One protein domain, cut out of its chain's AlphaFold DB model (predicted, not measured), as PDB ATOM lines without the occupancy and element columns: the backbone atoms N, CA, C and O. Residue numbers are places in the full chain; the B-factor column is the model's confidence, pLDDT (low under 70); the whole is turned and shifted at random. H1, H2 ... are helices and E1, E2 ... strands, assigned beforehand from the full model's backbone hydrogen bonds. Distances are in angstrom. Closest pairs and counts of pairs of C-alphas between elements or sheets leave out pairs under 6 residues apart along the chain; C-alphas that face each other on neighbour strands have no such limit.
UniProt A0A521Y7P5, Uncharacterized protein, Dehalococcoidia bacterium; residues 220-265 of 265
ATOM      1  N   ALA A 220      27.011  -1.690   2.868       97.31
ATOM      2  CA  ALA A 220      26.534  -2.123   4.177       97.31
ATOM      3  C   ALA A 220      25.036  -2.484   4.170       97.31
ATOM      4  O   ALA A 220      24.639  -3.488   4.768       97.31
ATOM      5  N   GLU A 221      24.199  -1.706   3.481       97.12
ATOM      6  CA  GLU A 221      22.770  -2.005   3.325       97.12
ATOM      7  C   GLU A 221      22.538  -3.250   2.472       97.12
ATOM      8  O   GLU A 221      21.678  -4.064   2.814       97.12
ATOM      9  N   VAL A 222      23.333  -3.443   1.414       97.75
ATOM     10  CA  VAL A 222      23.302  -4.661   0.591       97.75
ATOM     11  C   VAL A 222      23.666  -5.881   1.436       97.75
ATOM     12  O   VAL A 222      22.901  -6.845   1.471       97.75
ATOM     13  N   HIS A 223      24.771  -5.834   2.185       97.44
ATOM     14  CA  HIS A 223      25.179  -6.928   3.075       97.44
ATOM     15  C   HIS A 223      24.112  -7.224   4.139       97.44
ATOM     16  O   HIS A 223      23.767  -8.380   4.372       97.44
ATOM     17  N   SER A 224      23.535  -6.184   4.747       97.06
ATOM     18  CA  SER A 224      22.443  -6.317   5.718       97.06
ATOM     19  C   SER A 224      21.177  -6.923   5.103       97.06
ATOM     20  O   SER A 224      20.489  -7.728   5.735       97.06
ATOM     21  N   PHE A 225      20.834  -6.556   3.869       94.94
ATOM     22  CA  PHE A 225      19.709  -7.143   3.146       94.94
ATOM     23  C   PHE A 225      19.930  -8.637   2.882       94.94
ATOM     24  O   PHE A 225      19.043  -9.434   3.191       94.94
ATOM     25  N   VAL A 226      21.112  -9.018   2.386       96.62
ATOM     26  CA  VAL A 226      21.473 -10.421   2.118       96.62
ATOM     27  C   VAL A 226      21.441 -11.245   3.404       96.62
ATOM     28  O   VAL A 226      20.741 -12.253   3.457       96.62
ATOM     29  N   ALA A 227      22.085 -10.777   4.476       96.25
ATOM     30  CA  ALA A 227      22.102 -11.487   5.756       96.25
ATOM     31  C   ALA A 227      20.686 -11.697   6.329       96.25
ATOM     32  O   ALA A 227      20.349 -12.785   6.797       96.25
ATOM     33  N   ARG A 228      19.813 -10.680   6.249       93.06
ATOM     34  CA  ARG A 228      18.404 -10.810   6.666       93.06
ATOM     35  C   ARG A 228      17.622 -11.781   5.787       93.06
ATOM     36  O   ARG A 228      16.741 -12.474   6.291       93.06
ATOM     37  N   GLN A 229      17.911 -11.817   4.488       92.50
ATOM     38  CA  GLN A 229      17.286 -12.759   3.568       92.50
ATOM     39  C   GLN A 229      17.689 -14.199   3.908       92.50
ATOM     40  O   GLN A 229      16.812 -15.051   4.034       92.50
ATOM     41  N   GLU A 230      18.978 -14.462   4.123       93.56
ATOM     42  CA  GLU A 230      19.488 -15.773   4.545       93.56
ATOM     43  C   GLU A 230      18.859 -16.214   5.867       93.56
ATOM     44  O   GLU A 230      18.278 -17.298   5.937       93.56
ATOM     45  N   GLN A 231      18.865 -15.338   6.876       91.38
ATOM     46  CA  GLN A 231      18.229 -15.604   8.164       91.38
ATOM     47  C   GLN A 231      16.746 -15.959   8.000       91.38
ATOM     48  O   GLN A 231      16.281 -16.954   8.557       91.38
ATOM     49  N   PHE A 232      15.997 -15.179   7.211       88.12
ATOM     50  CA  PHE A 232      14.581 -15.445   6.962       88.12
ATOM     51  C   PHE A 232      14.358 -16.831   6.353       88.12
ATOM     52  O   PHE A 232      13.459 -17.555   6.784       88.12
ATOM     53  N   TRP A 233      15.166 -17.226   5.366       86.62
ATOM     54  CA  TRP A 233      15.041 -18.537   4.732       86.62
ATOM     55  C   TRP A 233      15.417 -19.673   5.678       86.62
ATOM     56  O   TRP A 233      14.668 -20.643   5.768       86.62
ATOM     57  N   THR A 234      16.493 -19.527   6.453       90.88
ATOM     58  CA  THR A 234      16.869 -20.501   7.487       90.88
ATOM     59  C   THR A 234      15.743 -20.698   8.504       90.88
ATOM     60  O   THR A 234      15.329 -21.827   8.771       90.88
ATOM     61  N   GLU A 235      15.181 -19.611   9.037       89.38
ATOM     62  CA  GLU A 235      14.090 -19.678  10.013       89.38
ATOM     63  C   GLU A 235      12.767 -20.176   9.406       89.38
ATOM     64  O   GLU A 235      11.945 -20.780  10.108       89.38
ATOM     65  N   ARG A 236      12.528 -19.919   8.114       86.25
ATOM     66  CA  ARG A 236      11.365 -20.435   7.385       86.25
ATOM     67  C   ARG A 236      11.460 -21.944   7.207       86.25
ATOM     68  O   ARG A 236      10.476 -22.618   7.524       86.25
ATOM     69  N   SER A 237      12.601 -22.448   6.735       86.69
ATOM     70  CA  SER A 237      12.839 -23.878   6.500       86.69
ATOM     71  C   SER A 237      12.812 -24.679   7.798       86.69
ATOM     72  O   SER A 237      12.217 -25.751   7.842       86.69
ATOM     73  N   ALA A 238      13.312 -24.116   8.902       88.12
ATOM     74  CA  ALA A 238      13.201 -24.732  10.228       88.12
ATOM     75  C   ALA A 238      11.744 -24.944  10.700       88.12
ATOM     76  O   ALA A 238      11.492 -25.713  11.626       88.12
ATOM     77  N   LYS A 239      10.774 -24.257  10.082       84.62
ATOM     78  CA  LYS A 239       9.339 -24.345  10.394       84.62
ATOM     79  C   LYS A 239       8.510 -25.007   9.288       84.62
ATOM     80  O   LYS A 239       7.278 -24.920   9.328       84.62
ATOM     81  N   GLU A 240       9.148 -25.627   8.300       86.50
ATOM     82  CA  GLU A 240       8.442 -26.347   7.244       86.50
ATOM     83  C   GLU A 240       7.760 -27.611   7.773       86.50
ATOM     84  O   GLU A 240       8.238 -28.293   8.680       86.50
ATOM     85  N   ARG A 241       6.585 -27.900   7.219       83.00
ATOM     86  CA  ARG A 241       5.778 -29.080   7.515       83.00
ATOM     87  C   ARG A 241       5.227 -29.641   6.217       83.00
ATOM     88  O   ARG A 241       4.720 -28.889   5.385       83.00
ATOM     89  N   THR A 242       5.272 -30.957   6.082       83.69
ATOM     90  CA  THR A 242       4.652 -31.662   4.959       83.69
ATOM     91  C   THR A 242       3.154 -31.816   5.217       83.69
ATOM     92  O   THR A 242       2.741 -32.274   6.284       83.69
ATOM     93  N   THR A 243       2.323 -31.416   4.259       79.75
ATOM     94  CA  THR A 243       0.878 -31.659   4.295       79.75
ATOM     95  C   THR A 243       0.576 -33.140   4.030       79.75
ATOM     96  O   THR A 243       1.417 -33.847   3.472       79.75
ATOM     97  N   PRO A 244      -0.639 -33.630   4.347       78.12
ATOM     98  CA  PRO A 244      -1.058 -34.997   4.004       78.12
ATOM     99  C   PRO A 244      -0.953 -35.343   2.509       78.12
ATOM    100  O   PRO A 244      -0.892 -36.513   2.153       78.12
ATOM    101  N   TYR A 245      -0.902 -34.329   1.640       79.44
ATOM    102  CA  TYR A 245      -0.780 -34.464   0.188       79.44
ATOM    103  C   TYR A 245       0.661 -34.267  -0.322       79.44
ATOM    104  O   TYR A 245       0.872 -34.115  -1.521       79.44
ATOM    105  N   GLY A 246       1.658 -34.239   0.571       78.44
ATOM    106  CA  GLY A 246       3.080 -34.170   0.214       78.44
ATOM    107  C   GLY A 246       3.632 -32.766  -0.059       78.44
ATOM    108  O   GLY A 246       4.806 -32.638  -0.393       78.44
ATOM    109  N   ALA A 247       2.835 -31.704   0.098       76.06
ATOM    110  CA  ALA A 247       3.306 -30.334  -0.116       76.06
ATOM    111  C   ALA A 247       4.048 -29.796   1.117       76.06
ATOM    112  O   ALA A 247       3.591 -29.985   2.243       76.06
ATOM    113  N   LEU A 248       5.154 -29.076   0.922       76.38
ATOM    114  CA  LEU A 248       5.849 -28.375   2.006       76.38
ATOM    115  C   LEU A 248       5.219 -26.998   2.233       76.38
ATOM    116  O   LEU A 248       5.147 -26.177   1.320       76.38
ATOM    117  N   ILE A 249       4.776 -26.731   3.460       78.00
ATOM    118  CA  ILE A 249       4.260 -25.423   3.878       78.00
ATOM    119  C   ILE A 249       5.021 -24.917   5.102       78.00
ATOM    120  O   ILE A 249       5.395 -25.695   5.973       78.00
ATOM    121  N   SER A 250       5.210 -23.601   5.213       79.81
ATOM    122  CA  SER A 250       5.771 -22.969   6.414       79.81
ATOM    123  C   SER A 250       4.823 -21.893   6.929       79.81
ATOM    124  O   SER A 250       4.275 -21.101   6.165       79.81
ATOM    125  N   HIS A 251       4.634 -21.846   8.246       77.31
ATOM    126  CA  HIS A 251       3.849 -20.799   8.907       77.31
ATOM    127  C   HIS A 251       4.707 -19.641   9.428       77.31
ATOM    128  O   HIS A 251       4.176 -18.740  10.077       77.31
ATOM    129  N   HIS A 252       6.008 -19.634   9.122       82.31
ATOM    130  CA  HIS A 252       6.970 -18.672   9.655       82.31
ATOM    131  C   HIS A 252       6.514 -17.209   9.509       82.31
ATOM    132  O   HIS A 252       6.493 -16.472  10.493       82.31
ATOM    133  N   TYR A 253       6.072 -16.811   8.311       75.56
ATOM    134  CA  TYR A 253       5.606 -15.446   8.041       75.56
ATOM    135  C   TYR A 253       4.406 -15.046   8.917       75.56
ATOM    136  O   TYR A 253       4.410 -13.987   9.545       75.56
ATOM    137  N   ARG A 254       3.408 -15.930   9.030       74.19
ATOM    138  CA  ARG A 254       2.218 -15.721   9.869       74.19
ATOM    139  C   ARG A 254       2.590 -15.558  11.344       74.19
ATOM    140  O   ARG A 254       2.009 -14.728  12.038       74.19
ATOM    141  N   ASP A 255       3.535 -16.356  11.836       82.19
ATOM    142  CA  ASP A 255       3.983 -16.279  13.228       82.19
ATOM    143  C   ASP A 255       4.698 -14.946  13.506       82.19
ATOM    144  O   ASP A 255       4.406 -14.297  14.510       82.19
ATOM    145  N   GLN A 256       5.569 -14.499  12.591       81.56
ATOM    146  CA  GLN A 256       6.236 -13.192  12.672       81.56
ATOM    147  C   GLN A 256       5.221 -12.044  12.677       81.56
ATOM    148  O   GLN A 256       5.302 -11.141  13.509       81.56
ATOM    149  N   GLN A 257       4.220 -12.099  11.797       74.50
ATOM    150  CA  GLN A 257       3.156 -11.099  11.724       74.50
ATOM    151  C   GLN A 257       2.350 -11.025  13.032       74.50
ATOM    152  O   GLN A 257       2.100  -9.935  13.545       74.50
ATOM    153  N   ARG A 258       1.986 -12.175  13.618       77.44
ATOM    154  CA  ARG A 258       1.307 -12.236  14.926       77.44
ATOM    155  C   ARG A 258       2.167 -11.652  16.043       77.44
ATOM    156  O   ARG A 258       1.665 -10.870  16.844       77.44
ATOM    157  N   ALA A 259       3.453 -11.997  16.073       84.31
ATOM    158  CA  ALA A 259       4.390 -11.506  17.077       84.31
ATOM    159  C   ALA A 259       4.667  -9.997  16.963       84.31
ATOM    160  O   ALA A 259       5.017  -9.374  17.960       84.31
ATOM    161  N   ARG A 260       4.547  -9.403  15.769       79.31
ATOM    162  CA  ARG A 260       4.627  -7.944  15.584       79.31
ATOM    163  C   ARG A 260       3.372  -7.243  16.089       79.31
ATOM    164  O   ARG A 260       3.488  -6.351  16.913       79.31
ATOM    165  N   ARG A 261       2.186  -7.729  15.712       73.88
ATOM    166  CA  ARG A 261       0.913  -7.170  16.203       73.88
ATOM    167  C   ARG A 261       0.809  -7.174  17.724       73.88
ATOM    168  O   ARG A 261       0.345  -6.205  18.298       73.88
ATOM    169  N   ALA A 262       1.266  -8.245  18.370       80.00
ATOM    170  CA  ALA A 262       1.274  -8.336  19.830       80.00
ATOM    171  C   ALA A 262       2.222  -7.333  20.515       80.00
ATOM    172  O   ALA A 262       2.108  -7.137  21.715       80.00
ATOM    173  N   ARG A 263       3.176  -6.736  19.784       79.50
ATOM    174  CA  ARG A 263       4.063  -5.678  20.296       79.50
ATOM    175  C   ARG A 263       3.505  -4.272  20.085       79.50
ATOM    176  O   ARG A 263       3.977  -3.344  20.727       79.50
ATOM    177  N   GLU A 264       2.572  -4.121  19.151       71.44
ATOM    178  CA  GLU A 264       1.969  -2.840  18.758       71.44
ATOM    179  C   GLU A 264       0.613  -2.588  19.444       71.44
ATOM    180  O   GLU A 264       0.104  -1.471  19.375       71.44
ATOM    181  N   ALA A 265       0.034  -3.616  20.073       61.50
ATOM    182  CA  ALA A 265      -1.202  -3.569  20.857       61.50
ATOM    183  C   ALA A 265      -0.904  -3.414  22.352       61.50
ATOM    184  O   ALA A 265      -1.686  -2.702  23.020       61.50
TER     185      ALA A 265
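Overview. This is residues 220 to 265 of the 265 residues of an uncharacterized protein of Dehalococcoidia bacterium (UniProt A0A521Y7P5). Two helices, H1 and H2, make an open V, with the small strand hairpin E1-E2 at its corner. Residues 220 to 231, which belong to H1, and residues 254 to 265, of which 254 to 264 belong to H2, stand free as two arms. The printed part has 46 residues, H1, E1, E2, H2 in order, with an antiparallel sheet E1 - E2, mostly helix. It is only just loose, close to extended, with radius of gyration of the C-alphas 13.7 A, and flat, spanning 42 by 31 by 11 A.

Along the chain. H1, residues 220 to 237, begins at C-alpha 220 (26.534, -2.123, 4.177) and is 25.8 A long. E1 is residues 240 to 242, E2 residues 248 to 250. H2, residues 252 to 264, is 18.9 A long and ends at C-alpha 264 (1.969, -2.840, 18.758).

Arrangement. H1 and H2 only just touch, with 3 pairs of C-alphas within 8 A, and only at their ends, residues 235 to 236 and 252 to 253; the closest C-alphas, of Arg 236 and His 252, are 5.3 A apart. They run opposite ways at a steep tilt of 67 degrees. In the hairpin E1 and E2, N 241 and O 249 are 2.8 A apart, within hydrogen-bond range. Every O i to N i+4 pair is within range in H1, 8 of 9 in H2.

Size, cuts and confidence. The C-alphas farthest apart, of Ala 220 and Pro 244, are 42.9 A apart. The printed part has no cut, and its three links are tight. Mean pLDDT of the printed part is 84.3; residue 265 alone is under 70.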